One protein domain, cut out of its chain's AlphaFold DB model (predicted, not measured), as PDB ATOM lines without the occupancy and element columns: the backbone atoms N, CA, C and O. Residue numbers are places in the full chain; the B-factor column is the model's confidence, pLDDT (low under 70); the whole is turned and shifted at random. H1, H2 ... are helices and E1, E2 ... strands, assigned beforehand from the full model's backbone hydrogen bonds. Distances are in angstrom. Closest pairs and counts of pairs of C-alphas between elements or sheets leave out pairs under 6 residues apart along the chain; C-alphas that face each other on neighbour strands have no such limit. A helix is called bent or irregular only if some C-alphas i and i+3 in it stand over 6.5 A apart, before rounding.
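Overview. This is residues 551 to 669 of the 883 residues of an uncharacterized protein of Ixodes scapularis (UniProt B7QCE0). Four helices make an up-and-down bundle of two helical hairpins side by side, H1 with H2 and H3 with H4; a small strand hairpin, E1 and E2, packs on H3 through E1, and the last helix, H5, packs on H4. The bundle is uneven: H2 and H4 lie side by side, their lines only 6 degrees apart, while H3 is more tilted against both, at 36 degrees to H2 and 41 degrees to H4. The printed part has 119 residues, with named elements in the order H1, H2, H3, H4, E1, E2, H5; the class is mostly helix, and the two-strand sheet, E1 - E2, is antiparallel. The whole is compact, with a radius of gyration of the C-alphas of 13.4 A, and rounded, spanning 38 by 30 by 25 A.

Arrangement. Begin with H1, residues 556 to 573, and H2, residues 577 to 597: this helical hairpin has a shallow tilt of 16 degrees, opposite ways, and its closest C-alphas, of Gln 573 and Val 579, are 6.9 A apart. Next look at H3, residues 603 to 620, which touches H1 with residues 603 to 611 alone; their closest C-alphas, of Phe 560 and Ser 604, are 4.6 A apart. Then comes H4, residues 626 to 639, the hub, touching H2, H3 and a later helix. H4 and H2 run the same way at a shallow tilt of 6 degrees, with the C-alphas of Ala 581 and Val 628 closest at 4.5 A. H3 and H4, also a hairpin, only just touch, with 3 pairs of C-alphas within 8 A, the closest being Gln 619 and Thr 629 at 7.1 A. H1 and H4 are apart. Further on, E1, residues 649 to 652, and E2, residues 655 to 658, form an antiparallel hairpin; N 650 and O 657 are 3.0 A apart and N 657 and O 650 are 2.8 A apart, within hydrogen-bond range. The closest C-alphas of H3 and E1, of Ala 613 and Phe 650, are 5.6 A apart. Last, H5, residues 659 to 668, touches residues 633 to 639 of H4 alone, closest at the C-alphas of Leu 636 and Ala 659, 5.4 A. In H1, H3 and H4 every O i to N i+4 pair is within hydrogen-bond range; H2 has 14 of 17, and H5 1 of 6, with 5 of 7 O i to N i+3 pairs.

Along the chain. Find C-alpha 556 at (308.886, 409.539, 461.874); from there H1 runs 25.2 A to C-alpha 573. H2 runs 29.8 A, with a kink of 37 degrees near residue 587, and is only just irregular, C-alphas 589 and 592 being 6.9 A apart. H3 measures 25.9 A, H4 19.7 A, and E1 and E2 10.1 A each. H5 runs 15.9 A to C-alpha 668 at (274.850, 420.638, 450.524).

Size, cuts and confidence. The C-alphas farthest apart, of Asp 555 and Gly 668, are 39.7 A apart. The printed part has no cut and no long link. The mean pLDDT of the printed part is 73.8; look for values under 70 at residues 551 to 580, 582, 590, 598 to 601, 642 to 644 and 646.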
ATOM      1  N   PRO A 551     309.104 415.866 451.630       50.84
ATOM      2  CA  PRO A 551     308.569 415.000 452.685       50.84
ATOM      3  C   PRO A 551     309.295 413.648 452.790       50.84
ATOM      4  O   PRO A 551     309.402 413.107 453.884       50.84
ATOM      5  N   ASP A 552     309.859 413.144 451.687       51.72
ATOM      6  CA  ASP A 552     310.532 411.834 451.595       51.72
ATOM      7  C   ASP A 552     311.858 411.731 452.387       51.72
ATOM      8  O   ASP A 552     312.511 410.689 452.363       51.72
ATOM      9  N   LEU A 553     312.295 412.819 453.034       52.56
ATOM     10  CA  LEU A 553     313.548 412.914 453.796       52.56
ATOM     11  C   LEU A 553     313.338 413.065 455.315       52.56
ATOM     12  O   LEU A 553     314.319 413.258 456.029       52.56
ATOM     13  N   LEU A 554     312.091 413.040 455.799       59.47
ATOM     14  CA  LEU A 554     311.758 413.232 457.213       59.47
ATOM     15  C   LEU A 554     311.553 411.885 457.918       59.47
ATOM     16  O   LEU A 554     310.696 411.097 457.518       59.47
ATOM     17  N   ASP A 555     312.283 411.663 459.011       64.94
ATOM     18  CA  ASP A 555     312.067 410.512 459.894       64.94
ATOM     19  C   ASP A 555     310.749 410.656 460.689       64.94
ATOM     20  O   ASP A 555     310.235 411.761 460.891       64.94
ATOM     21  N   GLU A 556     310.196 409.543 461.195       66.38
ATOM     22  CA  GLU A 556     308.886 409.539 461.874       66.38
ATOM     23  C   GLU A 556     308.828 410.489 463.085       66.38
ATOM     24  O   GLU A 556     307.822 411.175 463.268       66.38
ATOM     25  N   GLU A 557     309.907 410.599 463.871       61.59
ATOM     26  CA  GLU A 557     309.993 411.555 464.986       61.59
ATOM     27  C   GLU A 557     309.921 413.020 464.534       61.59
ATOM     28  O   GLU A 557     309.382 413.873 465.244       61.59
ATOM     29  N   GLU A 558     310.505 413.329 463.377       61.00
ATOM     30  CA  GLU A 558     310.574 414.691 462.851       61.00
ATOM     31  C   GLU A 558     309.227 415.092 462.259       61.00
ATOM     32  O   GLU A 558     308.731 416.187 462.536       61.00
ATOM     33  N   LEU A 559     308.577 414.163 461.553       64.38
ATOM     34  CA  LEU A 559     307.198 414.323 461.117       64.38
ATOM     35  C   LEU A 559     306.238 414.446 462.311       64.38
ATOM     36  O   LEU A 559     305.358 415.306 462.284       64.38
ATOM     37  N   PHE A 560     306.420 413.657 463.376       64.44
ATOM     38  CA  PHE A 560     305.602 413.744 464.590       64.44
ATOM     39  C   PHE A 560     305.718 415.116 465.258       64.44
ATOM     40  O   PHE A 560     304.704 415.760 465.520       64.44
ATOM     41  N   ALA A 561     306.945 415.595 465.492       59.66
ATOM     42  CA  ALA A 561     307.184 416.902 466.105       59.66
ATOM     43  C   ALA A 561     306.576 418.052 465.282       59.66
ATOM     44  O   ALA A 561     306.087 419.034 465.843       59.66
ATOM     45  N   LEU A 562     306.572 417.921 463.954       63.81
ATOM     46  CA  LEU A 562     306.006 418.911 463.045       63.81
ATOM     47  C   LEU A 562     304.463 418.848 463.024       63.81
ATOM     48  O   LEU A 562     303.809 419.887 463.122       63.81
ATOM     49  N   VAL A 563     303.859 417.655 463.001       66.94
ATOM     50  CA  VAL A 563     302.397 417.487 463.144       66.94
ATOM     51  C   VAL A 563     301.912 417.969 464.518       66.94
ATOM     52  O   VAL A 563     300.863 418.610 464.601       66.94
ATOM     53  N   ASP A 564     302.679 417.765 465.592       64.88
ATOM     54  CA  ASP A 564     302.349 418.325 466.907       64.88
ATOM     55  C   ASP A 564     302.475 419.858 466.941       64.88
ATOM     56  O   ASP A 564     301.609 420.537 467.493       64.88
ATOM     57  N   ALA A 565     303.473 420.445 466.273       59.16
ATOM     58  CA  ALA A 565     303.545 421.898 466.112       59.16
ATOM     59  C   ALA A 565     302.316 422.455 465.359       59.16
ATOM     60  O   ALA A 565     301.778 423.494 465.746       59.16
ATOM     61  N   LEU A 566     301.808 421.746 464.341       66.00
ATOM     62  CA  LEU A 566     300.553 422.089 463.656       66.00
ATOM     63  C   LEU A 566     299.321 421.942 464.569       66.00
ATOM     64  O   LEU A 566     298.405 422.768 464.489       66.00
ATOM     65  N   ARG A 567     299.305 420.952 465.473       68.31
ATOM     66  CA  ARG A 567     298.266 420.787 466.508       68.31
ATOM     67  C   ARG A 567     298.252 421.972 467.471       68.31
ATOM     68  O   ARG A 567     297.200 422.576 467.672       68.31
ATOM     69  N   GLN A 568     299.414 422.349 468.003       64.06
ATOM     70  CA  GLN A 568     299.569 423.487 468.915       64.06
ATOM     71  C   GLN A 568     299.199 424.819 468.239       64.06
ATOM     72  O   GLN A 568     298.482 425.633 468.823       64.06
ATOM     73  N   LEU A 569     299.613 425.028 466.981       61.34
ATOM     74  CA  LEU A 569     299.215 426.198 466.186       61.34
ATOM     75  C   LEU A 569     297.701 426.238 465.946       61.34
ATOM     76  O   LEU A 569     297.094 427.292 466.108       61.34
ATOM     77  N   THR A 570     297.082 425.100 465.625       66.38
ATOM     78  CA  THR A 570     295.625 424.994 465.463       66.38
ATOM     79  C   THR A 570     294.902 425.354 466.763       66.38
ATOM     80  O   THR A 570     294.004 426.192 466.746       66.38
ATOM     81  N   GLN A 571     295.326 424.808 467.908       64.50
ATOM     82  CA  GLN A 571     294.756 425.147 469.217       64.50
ATOM     83  C   GLN A 571     294.865 426.651 469.521       64.50
ATOM     84  O   GLN A 571     293.874 427.269 469.908       64.50
ATOM     85  N   ALA A 572     296.034 427.258 469.293       58.31
ATOM     86  CA  ALA A 572     296.268 428.674 469.574       58.31
ATOM     87  C   ALA A 572     295.544 429.630 468.602       58.31
ATOM     88  O   ALA A 572     295.088 430.693 469.018       58.31
ATOM     89  N   GLN A 573     295.435 429.269 467.318       64.88
ATOM     90  CA  GLN A 573     295.035 430.179 466.234       64.88
ATOM     91  C   GLN A 573     293.708 429.812 465.542       64.88
ATOM     92  O   GLN A 573     293.346 430.463 464.567       64.88
ATOM     93  N   HIS A 574     292.923 428.853 466.057       64.19
ATOM     94  CA  HIS A 574     291.616 428.444 465.494       64.19
ATOM     95  C   HIS A 574     290.616 429.595 465.244       64.19
ATOM     96  O   HIS A 574     289.679 429.439 464.463       64.19
ATOM     97  N   ARG A 575     290.787 430.748 465.908       63.91
ATOM     98  CA  ARG A 575     289.949 431.949 465.729       63.91
ATOM     99  C   ARG A 575     290.357 432.809 464.527       63.91
ATOM    100  O   ARG A 575     289.547 433.599 464.051       63.91
ATOM    101  N   HIS A 576     291.585 432.665 464.031       67.19
ATOM    102  CA  HIS A 576     292.104 433.409 462.887       67.19
ATOM    103  C   HIS A 576     291.870 432.607 461.603       67.19
ATOM    104  O   HIS A 576     292.673 431.761 461.217       67.19
ATOM    105  N   LEU A 577     290.744 432.882 460.940       68.69
ATOM    106  CA  LEU A 577     290.247 432.094 459.806       68.69
ATOM    107  C   LEU A 577     291.239 432.012 458.627       68.69
ATOM    108  O   LEU A 577     291.357 430.964 458.003       68.69
ATOM    109  N   GLU A 578     292.010 433.066 458.348       67.31
ATOM    110  CA  GLU A 578     293.047 433.026 457.300       67.31
ATOM    111  C   GLU A 578     294.197 432.067 457.646       67.31
ATOM    112  O   GLU A 578     294.680 431.325 456.792       67.31
ATOM    113  N   VAL A 579     294.600 432.036 458.920       65.31
ATOM    114  CA  VAL A 579     295.654 431.145 459.424       65.31
ATOM    115  C   VAL A 579     295.160 429.699 459.420       65.31
ATOM    116  O   VAL A 579     295.871 428.813 458.958       65.31
ATOM    117  N   ALA A 580     293.917 429.467 459.852       69.00
ATOM    118  CA  ALA A 580     293.257 428.166 459.778       69.00
ATOM    119  C   ALA A 580     293.194 427.624 458.336       69.00
ATOM    120  O   ALA A 580     293.562 426.476 458.095       69.00
ATOM    121  N   ALA A 581     292.802 428.455 457.362       71.69
ATOM    122  CA  ALA A 581     292.784 428.070 455.950       71.69
ATOM    123  C   ALA A 581     294.191 427.719 455.432       71.69
ATOM    124  O   ALA A 581     294.372 426.671 454.815       71.69
ATOM    125  N   ALA A 582     295.205 428.533 455.748       66.31
ATOM    126  CA  ALA A 582     296.584 428.272 455.338       66.31
ATOM    127  C   ALA A 582     297.179 426.998 455.974       66.31
ATOM    128  O   ALA A 582     297.921 426.273 455.311       66.31
ATOM    129  N   LEU A 583     296.836 426.692 457.232       71.50
ATOM    130  CA  LEU A 583     297.232 425.450 457.908       71.50
ATOM    131  C   LEU A 583     296.564 424.215 457.279       71.50
ATOM    132  O   LEU A 583     297.209 423.172 457.153       71.50
ATOM    133  N   LEU A 584     295.305 424.321 456.846       78.75
ATOM    134  CA  LEU A 584     294.584 423.258 456.133       78.75
ATOM    135  C   LEU A 584     295.130 423.036 454.713       78.75
ATOM    136  O   LEU A 584     295.382 421.891 454.332       78.75
ATOM    137  N   ASP A 585     295.384 424.106 453.954       75.69
ATOM    138  CA  ASP A 585     296.004 424.013 452.624       75.69
ATOM    139  C   ASP A 585     297.413 423.385 452.724       75.69
ATOM    140  O   ASP A 585     297.718 422.449 451.982       75.69
ATOM    141  N   LEU A 586     298.241 423.800 453.697       71.25
ATOM    142  CA  LEU A 586     299.540 423.175 453.998       71.25
ATOM    143  C   LEU A 586     299.391 421.684 454.353       71.25
ATOM    144  O   LEU A 586     300.127 420.838 453.845       71.25
ATOM    145  N   SER A 587     298.400 421.350 455.182       78.94
ATOM    146  CA  SER A 587     298.100 419.965 455.559       78.94
ATOM    147  C   SER A 587     297.772 419.093 454.343       78.94
ATOM    148  O   SER A 587     298.221 417.949 454.263       78.94
ATOM    149  N   SER A 588     297.044 419.647 453.369       79.50
ATOM    150  CA  SER A 588     296.682 418.943 452.133       79.50
ATOM    151  C   SER A 588     297.872 418.753 451.188       79.50
ATOM    152  O   SER A 588     298.020 417.688 450.592       79.50
ATOM    153  N   ALA A 589     298.739 419.764 451.084       71.88
ATOM    154  CA  ALA A 589     299.818 419.793 450.105       71.88
ATOM    155  C   ALA A 589     301.019 418.926 450.502       71.88
ATOM    156  O   ALA A 589     301.697 418.402 449.620       71.88
ATOM    157  N   SER A 590     301.305 418.793 451.802       68.75
ATOM    158  CA  SER A 590     302.583 418.225 452.251       68.75
ATOM    159  C   SER A 590     302.546 417.340 453.496       68.75
ATOM    160  O   SER A 590     303.312 416.380 453.555       68.75
ATOM    161  N   VAL A 591     301.652 417.589 454.463       73.44
ATOM    162  CA  VAL A 591     301.500 416.691 455.627       73.44
ATOM    163  C   VAL A 591     300.929 415.345 455.179       73.44
ATOM    164  O   VAL A 591     301.475 414.294 455.507       73.44
ATOM    165  N   LEU A 592     299.845 415.372 454.400       78.56
ATOM    166  CA  LEU A 592     299.137 414.164 453.983       78.56
ATOM    167  C   LEU A 592     299.997 413.210 453.116       78.56
ATOM    168  O   LEU A 592     300.003 412.019 453.427       78.56
ATOM    169  N   PRO A 593     300.776 413.669 452.109       76.38
ATOM    170  CA  PRO A 593     301.718 412.804 451.390       76.38
ATOM    171  C   PRO A 593     302.802 412.185 452.283       76.38
ATOM    172  O   PRO A 593     303.115 411.009 452.116       76.38
ATOM    173  N   ALA A 594     303.344 412.931 453.255       70.31
ATOM    174  CA  ALA A 594     304.331 412.394 454.196       70.31
ATOM    175  C   ALA A 594     303.731 411.270 455.062       70.31
ATOM    176  O   ALA A 594     304.331 410.211 455.231       70.31
ATOM    177  N   LEU A 595     302.498 411.461 455.547       73.94
ATOM    178  CA  LEU A 595     301.789 410.467 456.356       73.94
ATOM    179  C   LEU A 595     301.439 409.184 455.587       73.94
ATOM    180  O   LEU A 595     301.296 408.138 456.223       73.94
ATOM    181  N   ASP A 596     301.325 409.211 454.256       74.25
ATOM    182  CA  ASP A 596     301.117 408.002 453.439       74.25
ATOM    183  C   ASP A 596     302.337 407.071 453.416       74.25
ATOM    184  O   ASP A 596     302.170 405.859 453.257       74.25
ATOM    185  N   ALA A 597     303.547 407.615 453.586       70.56
ATOM    186  CA  ALA A 597     304.785 406.839 453.660       70.56
ATOM    187  C   ALA A 597     304.976 406.150 455.026       70.56
ATOM    188  O   ALA A 597     305.682 405.145 455.116       70.56
ATOM    189  N   CYS A 598     304.330 406.655 456.082       67.31
ATOM    190  CA  CYS A 598     304.455 406.129 457.442       67.31
ATOM    191  C   CYS A 598     303.798 404.746 457.645       67.31
ATOM    192  O   CYS A 598     302.831 404.396 456.954       67.31
ATOM    193  N   PRO A 599     304.252 403.969 458.650       64.00
ATOM    194  CA  PRO A 599     303.588 402.734 459.059       64.00
ATOM    195  C   PRO A 599     302.159 402.980 459.572       64.00
ATOM    196  O   PRO A 599     301.786 404.086 459.975       64.00
ATOM    197  N   ALA A 600     301.346 401.918 459.555       58.91
ATOM    198  CA  ALA A 600     299.905 401.985 459.808       58.91
ATOM    199  C   ALA A 600     299.525 402.561 461.185       58.91
ATOM    200  O   ALA A 600     298.550 403.303 461.267       58.91
ATOM    201  N   ALA A 601     300.315 402.255 462.218       60.44
ATOM    202  CA  ALA A 601     300.092 402.630 463.617       60.44
ATOM    203  C   ALA A 601     301.067 403.731 464.094       60.44
ATOM    204  O   ALA A 601     301.655 403.632 465.165       60.44
ATOM    205  N   SER A 602     301.298 404.753 463.263       72.12
ATOM    206  CA  SER A 602     302.208 405.865 463.576       72.12
ATOM    207  C   SER A 602     301.528 406.959 464.408       72.12
ATOM    208  O   SER A 602     300.428 407.420 464.085       72.12
ATOM    209  N   ASN A 603     302.220 407.457 465.438       73.69
ATOM    210  CA  ASN A 603     301.720 408.539 466.304       73.69
ATOM    211  C   ASN A 603     301.421 409.827 465.510       73.69
ATOM    212  O   ASN A 603     300.501 410.578 465.836       73.69
ATOM    213  N   SER A 604     302.153 410.054 464.415       71.19
ATOM    214  CA  SER A 604     301.947 411.170 463.485       71.19
ATOM    215  C   SER A 604     300.575 411.117 462.804       71.19
ATOM    216  O   SER A 604     299.929 412.154 462.645       71.19
ATOM    217  N   ARG A 605     300.078 409.918 462.457       79.69
ATOM    218  CA  ARG A 605     298.717 409.741 461.921       79.69
ATOM    219  C   ARG A 605     297.663 410.011 462.987       79.69
ATOM    220  O   ARG A 605     296.694 410.705 462.696       79.69
ATOM    221  N   HIS A 606     297.873 409.543 464.218       79.00
ATOM    222  CA  HIS A 606     296.966 409.819 465.335       79.00
ATOM    223  C   HIS A 606     296.818 411.332 465.585       79.00
ATOM    224  O   HIS A 606     295.705 411.858 465.534       79.00
ATOM    225  N   CYS A 607     297.923 412.071 465.756       74.50
ATOM    226  CA  CYS A 607     297.860 413.524 465.959       74.50
ATOM    227  C   CYS A 607     297.213 414.269 464.781       74.50
ATOM    228  O   CYS A 607     296.482 415.235 465.003       74.50
ATOM    229  N   PHE A 608     297.418 413.812 463.543       83.12
ATOM    230  CA  PHE A 608     296.760 414.383 462.370       83.12
ATOM    231  C   PHE A 608     295.237 414.164 462.369       83.12
ATOM    232  O   PHE A 608     294.484 415.099 462.093       83.12
ATOM    233  N   LEU A 609     294.762 412.966 462.731       83.44
ATOM    234  CA  LEU A 609     293.327 412.676 462.837       83.44
ATOM    235  C   LEU A 609     292.645 413.524 463.918       83.44
ATOM    236  O   LEU A 609     291.524 413.976 463.706       83.44
ATOM    237  N   VAL A 610     293.335 413.810 465.026       80.31
ATOM    238  CA  VAL A 610     292.842 414.707 466.087       80.31
ATOM    239  C   VAL A 610     292.671 416.149 465.581       80.31
ATOM    240  O   VAL A 610     291.641 416.772 465.845       80.31
ATOM    241  N   ILE A 611     293.629 416.675 464.804       80.56
ATOM    242  CA  ILE A 611     293.503 417.997 464.155       80.56
ATOM    243  C   ILE A 611     292.293 418.009 463.209       80.56
ATOM    244  O   ILE A 611     291.469 418.924 463.243       80.56
ATOM    245  N   LEU A 612     292.168 416.979 462.374       84.50
ATOM    246  CA  LEU A 612     291.124 416.880 461.359       84.50
ATOM    247  C   LEU A 612     289.721 416.695 461.973       84.50
ATOM    248  O   LEU A 612     288.766 417.302 461.489       84.50
ATOM    249  N   ALA A 613     289.604 415.964 463.087       81.88
ATOM    250  CA  ALA A 613     288.380 415.869 463.884       81.88
ATOM    251  C   ALA A 613     287.951 417.235 464.447       81.88
ATOM    252  O   ALA A 613     286.779 417.596 464.347       81.88
ATOM    253  N   ALA A 614     288.896 418.026 464.971       78.31
ATOM    254  CA  ALA A 614     288.620 419.357 465.516       78.31
ATOM    255  C   ALA A 614     288.148 420.362 464.447       78.31
ATOM    256  O   ALA A 614     287.245 421.158 464.698       78.31
ATOM    257  N   TYR A 615     288.704 420.316 463.231       83.00
ATOM    258  CA  TYR A 615     288.170 421.109 462.119       83.00
ATOM    259  C   TYR A 615     286.791 420.603 461.660       83.00
ATOM    260  O   TYR A 615     285.916 421.407 461.339       83.00
ATOM    261  N   ALA A 616     286.550 419.290 461.666       81.88
ATOM    262  CA  ALA A 616     285.261 418.728 461.273       81.88
ATOM    263  C   ALA A 616     284.120 419.051 462.263       81.88
ATOM    264  O   ALA A 616     283.004 419.327 461.818       81.88
ATOM    265  N   THR A 617     284.378 419.084 463.576       80.25
ATOM    266  CA  THR A 617     283.394 419.537 464.581       80.25
ATOM    267  C   THR A 617     283.110 421.035 464.461       80.25
ATOM    268  O   THR A 617     281.950 421.431 464.391       80.25
ATOM    269  N   LEU A 618     284.138 421.880 464.330       78.19
ATOM    270  CA  LEU A 618     283.961 423.329 464.153       78.19
ATOM    271  C   LEU A 618     283.203 423.694 462.859       78.19
ATOM    272  O   LEU A 618     282.449 424.671 462.838       78.19
ATOM    273  N   GLN A 619     283.353 422.887 461.803       80.88
ATOM    274  CA  GLN A 619     282.540 422.983 460.588       80.88
ATOM    275  C   GLN A 619     281.086 422.547 460.821       80.88
ATOM    276  O   GLN A 619     280.179 423.143 460.243       80.88
ATOM    277  N   HIS A 620     280.850 421.514 461.638       75.19
ATOM    278  CA  HIS A 620     279.503 421.050 461.983       75.19
ATOM    279  C   HIS A 620     278.725 422.103 462.789       75.19
ATOM    280  O   HIS A 620     277.559 422.354 462.499       75.19
ATOM    281  N   ASP A 621     279.412 422.808 463.692       74.38
ATOM    282  CA  ASP A 621     278.905 423.983 464.416       74.38
ATOM    283  C   ASP A 621     278.663 425.222 463.520       74.38
ATOM    284  O   ASP A 621     278.172 426.245 463.999       74.38
ATOM    285  N   GLY A 622     279.048 425.186 462.236       72.62
ATOM    286  CA  GLY A 622     278.850 426.291 461.292       72.62
ATOM    287  C   GLY A 622     279.712 427.534 461.553       72.62
ATOM    288  O   GLY A 622     279.345 428.627 461.129       72.62
ATOM    289  N   ARG A 623     280.850 427.406 462.255       72.00
ATOM    290  CA  ARG A 623     281.678 428.555 462.695       72.00
ATOM    291  C   ARG A 623     282.693 429.058 461.663       72.00
ATOM    292  O   ARG A 623     283.448 429.983 461.960       72.00
ATOM    293  N   PHE A 624     282.755 428.451 460.481       79.38
ATOM    294  CA  PHE A 624     283.767 428.746 459.465       79.38
ATOM    295  C   PHE A 624     283.232 429.579 458.302       79.38
ATOM    296  O   PHE A 624     282.079 429.460 457.900       79.38
ATOM    297  N   ASN A 625     284.112 430.419 457.748       80.44
ATOM    298  CA  ASN A 625     283.857 431.142 456.507       80.44
ATOM    299  C   ASN A 625     284.072 430.234 455.283       80.44
ATOM    300  O   ASN A 625     284.541 429.096 455.394       80.44
ATOM    301  N   GLU A 626     283.775 430.767 454.098       80.19
ATOM    302  CA  GLU A 626     283.965 430.071 452.824       80.19
ATOM    303  C   GLU A 626     285.397 429.548 452.637       80.19
ATOM    304  O   GLU A 626     285.573 428.383 452.297       80.19
ATOM    305  N   GLY A 627     286.417 430.364 452.928       78.75
ATOM    306  CA  GLY A 627     287.826 429.996 452.735       78.75
ATOM    307  C   GLY A 627     288.278 428.798 453.581       78.75
ATOM    308  O   GLY A 627     288.861 427.857 453.046       78.75
ATOM    309  N   VAL A 628     287.962 428.784 454.882       80.88
ATOM    310  CA  VAL A 628     288.272 427.642 455.766       80.88
ATOM    311  C   VAL A 628     287.444 426.418 455.379       80.88
ATOM    312  O   VAL A 628     287.988 425.316 455.308       80.88
ATOM    313  N   THR A 629     286.159 426.603 455.053       84.31
ATOM    314  CA  THR A 629     285.294 425.511 454.573       84.31
ATOM    315  C   THR A 629     285.863 424.881 453.296       84.31
ATOM    316  O   THR A 629     285.888 423.659 453.162       84.31
ATOM    317  N   GLN A 630     286.361 425.698 452.362       85.44
ATOM    318  CA  GLN A 630     286.948 425.240 451.106       85.44
ATOM    319  C   GLN A 630     288.285 424.521 451.326       85.44
ATOM    320  O   GLN A 630     288.490 423.459 450.743       85.44
ATOM    321  N   ALA A 631     289.166 425.038 452.188       82.31
ATOM    322  CA  ALA A 631     290.425 424.376 452.533       82.31
ATOM    323  C   ALA A 631     290.189 423.015 453.225       82.31
ATOM    324  O   ALA A 631     290.827 422.021 452.880       82.31
ATOM    325  N   LEU A 632     289.204 422.931 454.129       87.69
ATOM    326  CA  LEU A 632     288.794 421.672 454.763       87.69
ATOM    327  C   LEU A 632     288.192 420.685 453.748       87.69
ATOM    328  O   LEU A 632     288.504 419.493 453.783       87.69
ATOM    329  N   ALA A 633     287.368 421.169 452.813       86.00
ATOM    330  CA  ALA A 633     286.819 420.350 451.737       86.00
ATOM    331  C   ALA A 633     287.922 419.810 450.810       86.00
ATOM    332  O   ALA A 633     287.919 418.618 450.508       86.00
ATOM    333  N   ARG A 634     288.909 420.637 450.419       86.75
ATOM    334  CA  ARG A 634     290.100 420.185 449.670       86.75
ATOM    335  C   ARG A 634     290.845 419.095 450.429       86.75
ATOM    336  O   ARG A 634     291.096 418.042 449.854       86.75
ATOM    337  N   LEU A 635     291.143 419.314 451.712       86.88
ATOM    338  CA  LEU A 635     291.862 418.348 452.543       86.88
ATOM    339  C   LEU A 635     291.142 416.993 452.599       86.88
ATOM    340  O   LEU A 635     291.763 415.962 452.367       86.88
ATOM    341  N   LEU A 636     289.829 416.981 452.839       86.44
ATOM    342  CA  LEU A 636     289.043 415.744 452.915       86.44
ATOM    343  C   LEU A 636     288.875 415.046 451.552       86.44
ATOM    344  O   LEU A 636     288.818 413.813 451.493       86.44
ATOM    345  N   LEU A 637     288.843 415.804 450.453       84.31
ATOM    346  CA  LEU A 637     288.867 415.261 449.093       84.31
ATOM    347  C   LEU A 637     290.240 414.672 448.740       84.31
ATOM    348  O   LEU A 637     290.294 413.587 448.169       84.31
ATOM    349  N   GLU A 638     291.344 415.306 449.146       83.50
ATOM    350  CA  GLU A 638     292.688 414.722 449.058       83.50
ATOM    351  C   GLU A 638     292.804 413.454 449.917       83.50
ATOM    352  O   GLU A 638     293.271 412.426 449.428       83.50
ATOM    353  N   CYS A 639     292.291 413.449 451.153       82.44
ATOM    354  CA  CYS A 639     292.204 412.238 451.980       82.44
ATOM    355  C   CYS A 639     291.388 411.112 451.319       82.44
ATOM    356  O   CYS A 639     291.576 409.949 451.658       82.44
ATOM    357  N   SER A 640     290.513 411.434 450.363       78.00
ATOM    358  CA  SER A 640     289.731 410.455 449.598       78.00
ATOM    359  C   SER A 640     290.457 409.930 448.345       78.00
ATOM    360  O   SER A 640     289.958 409.010 447.701       78.00
ATOM    361  N   LYS A 641     291.630 410.469 447.979       77.44
ATOM    362  CA  LYS A 641     292.398 410.025 446.803       77.44
ATOM    363  C   LYS A 641     293.288 408.822 447.113       77.44
ATOM    364  O   LYS A 641     294.367 408.954 447.681       77.44
ATOM    365  N   GLY A 642     292.876 407.661 446.610       64.50
ATOM    366  CA  GLY A 642     293.711 406.465 446.493       64.50
ATOM    367  C   GLY A 642     293.567 405.455 447.644       64.50
ATOM    368  O   GLY A 642     293.291 405.818 448.789       64.50
ATOM    369  N   PRO A 643     293.804 404.157 447.371       58.88
ATOM    370  CA  PRO A 643     293.450 403.063 448.283       58.88
ATOM    371  C   PRO A 643     294.277 403.021 449.578       58.88
ATOM    372  O   PRO A 643     293.887 402.350 450.530       58.88
ATOM    373  N   ARG A 644     295.408 403.738 449.645       64.69
ATOM    374  CA  ARG A 644     296.269 403.790 450.839       64.69
ATOM    375  C   ARG A 644     295.714 404.677 451.958       64.69
ATOM    376  O   ARG A 644     296.118 404.492 453.098       64.69
ATOM    377  N   ARG A 645     294.768 405.583 451.668       71.12
ATOM    378  CA  ARG A 645     294.222 406.568 452.629       71.12
ATOM    379  C   ARG A 645     292.978 406.096 453.396       71.12
ATOM    380  O   ARG A 645     292.382 406.860 454.147       71.12
ATOM    381  N   GLY A 646     292.614 404.814 453.291       69.19
ATOM    382  CA  GLY A 646     291.465 404.224 454.004       69.19
ATOM    383  C   GLY A 646     291.533 404.273 455.541       69.19
ATOM    384  O   GLY A 646     290.528 404.000 456.196       69.19
ATOM    385  N   TRP A 647     292.690 404.640 456.108       77.12
ATOM    386  CA  TRP A 647     292.895 404.895 457.538       77.12
ATOM    387  C   TRP A 647     292.346 406.252 458.012       77.12
ATOM    388  O   TRP A 647     292.230 406.455 459.218       77.12
ATOM    389  N   VAL A 648     291.980 407.177 457.110       81.44
ATOM    390  CA  VAL A 648     291.447 408.496 457.496       81.44
ATOM    391  C   VAL A 648     289.984 408.384 457.943       81.44
ATOM    392  O   VAL A 648     289.038 408.605 457.176       81.44
ATOM    393  N   ARG A 649     289.815 408.023 459.219       83.38
ATOM    394  CA  ARG A 649     288.543 407.932 459.946       83.38
ATOM    395  C   ARG A 649     288.642 408.736 461.235       83.38
ATOM    396  O   ARG A 649     289.650 408.662 461.928       83.38
ATOM    397  N   PHE A 650     287.611 409.510 461.541       82.81
ATOM    398  CA  PHE A 650     287.617 410.450 462.660       82.81
ATOM    399  C   PHE A 650     286.223 410.576 463.274       82.81
ATOM    400  O   PHE A 650     285.211 410.345 462.607       82.81
ATOM    401  N   THR A 651     286.166 410.929 464.554       78.38
ATOM    402  CA  THR A 651     284.930 411.029 465.333       78.38
ATOM    403  C   THR A 651     284.424 412.473 465.383       78.38
ATOM    404  O   THR A 651     285.161 413.401 465.705       78.38
ATOM    405  N   VAL A 652     283.142 412.667 465.061       81.12
ATOM    406  CA  VAL A 652     282.414 413.940 465.194       81.12
ATOM    407  C   VAL A 652     281.105 413.638 465.914       81.12
ATOM    408  O   VAL A 652     280.343 412.780 465.469       81.12
ATOM    409  N   ASP A 653     280.871 414.293 467.050       74.94
ATOM    410  CA  ASP A 653     279.677 414.135 467.897       74.94
ATOM    411  C   ASP A 653     279.335 412.666 468.217       74.94
ATOM    412  O   ASP A 653     278.200 412.206 468.083       74.94
ATOM    413  N   GLY A 654     280.362 411.892 468.588       74.38
ATOM    414  CA  GLY A 654     280.241 410.470 468.927       74.38
ATOM    415  C   GLY A 654     280.010 409.531 467.736       74.38
ATOM    416  O   GLY A 654     279.804 408.339 467.941       74.38
ATOM    417  N   ARG A 655     280.052 410.028 466.491       81.06
ATOM    418  CA  ARG A 655     279.942 409.213 465.272       81.06
ATOM    419  C   ARG A 655     281.255 409.207 464.499       81.06
ATOM    420  O   ARG A 655     281.800 410.263 464.187       81.06
ATOM    421  N   THR A 656     281.739 408.020 464.155       82.00
ATOM    422  CA  THR A 656     282.909 407.852 463.286       82.00
ATOM    423  C   THR A 656     282.510 408.071 461.829       82.00
ATOM    424  O   THR A 656     281.577 407.437 461.340       82.00
ATOM    425  N   PHE A 657     283.229 408.944 461.126       81.25
ATOM    426  CA  PHE A 657     283.075 409.186 459.693       81.25
ATOM    427  C   PHE A 657     284.368 408.839 458.959       81.25
ATOM    428  O   PHE A 657     285.463 409.182 459.410       81.25
ATOM    429  N   ALA A 658     284.252 408.208 457.790       83.44
ATOM    430  CA  ALA A 658     285.348 408.190 456.825       83.44
ATOM    431  C   ALA A 658     285.428 409.540 456.087       83.44
ATOM    432  O   ALA A 658     284.395 410.165 455.824       83.44
ATOM    433  N   ALA A 659     286.629 409.966 455.675       81.81
ATOM    434  CA  ALA A 659     286.822 411.200 454.898       81.81
ATOM    435  C   ALA A 659     285.830 411.394 453.719       81.81
ATOM    436  O   ALA A 659     285.177 412.444 453.686       81.81
ATOM    437  N   PRO A 660     285.598 410.410 452.819       80.19
ATOM    438  CA  PRO A 660     284.631 410.564 451.725       80.19
ATOM    439  C   PRO A 660     283.162 410.618 452.179       80.19
ATOM    440  O   PRO A 660     282.301 411.031 451.408       80.19
ATOM    441  N   GLU A 661     282.828 410.207 453.404       79.94
ATOM    442  CA  GLU A 661     281.453 410.276 453.924       79.94
ATOM    443  C   GLU A 661     281.142 411.650 454.491       79.94
ATOM    444  O   GLU A 661     280.085 412.211 454.200       79.94
ATOM    445  N   PHE A 662     282.085 412.221 455.243       82.00
ATOM    446  CA  PHE A 662     281.966 413.592 455.717       82.00
ATOM    447  C   PHE A 662     282.017 414.578 454.542       82.00
ATOM    448  O   PHE A 662     281.188 415.482 454.465       82.00
ATOM    449  N   ALA A 663     282.910 414.355 453.569       82.88
ATOM    450  CA  ALA A 663     283.065 415.232 452.409       82.88
ATOM    451  C   ALA A 663     281.799 415.353 451.536       82.88
ATOM    452  O   ALA A 663     281.562 416.406 450.947       82.88
ATOM    453  N   ARG A 664     280.917 414.338 451.509       80.25
ATOM    454  CA  ARG A 664     279.603 414.430 450.833       80.25
ATOM    455  C   ARG A 664     278.719 415.551 451.381       80.25
ATOM    456  O   ARG A 664     277.899 416.078 450.634       80.25
ATOM    457  N   ARG A 665     278.882 415.948 452.650       81.75
ATOM    458  CA  ARG A 665     278.116 417.052 453.260       81.75
ATOM    459  C   ARG A 665     278.394 418.394 452.572       81.75
ATOM    460  O   ARG A 665     277.492 419.220 452.503       81.75
ATOM    461  N   PHE A 666     279.586 418.584 451.997       82.94
ATOM    462  CA  PHE A 666     279.948 419.807 451.271       82.94
ATOM    463  C   PHE A 666     279.178 420.010 449.962       82.94
ATOM    464  O   PHE A 666     279.084 421.146 449.503       82.94
ATOM    465  N   LEU A 667     278.564 418.960 449.397       77.38
ATOM    466  CA  LEU A 667     277.615 419.127 448.291       77.38
ATOM    467  C   LEU A 667     276.451 420.023 448.731       77.38
ATOM    468  O   LEU A 667     276.138 420.987 448.051       77.38
ATOM    469  N   GLY A 668     275.904 419.805 449.932       74.81
ATOM    470  CA  GLY A 668     274.850 420.638 450.524       74.81
ATOM    471  C   GLY A 668     275.325 421.970 451.128       74.81
ATOM    472  O   GLY A 668     274.587 422.560 451.913       74.81
ATOM    473  N   SER A 669     276.544 422.435 450.827       78.94
ATOM    474  CA  SER A 669     277.094 423.677 451.388       78.94
ATOM    475  C   SER A 669     276.309 424.925 450.951       78.94
ATOM    476  O   SER A 669     275.765 424.997 449.845       78.94
TER     477      SER A 669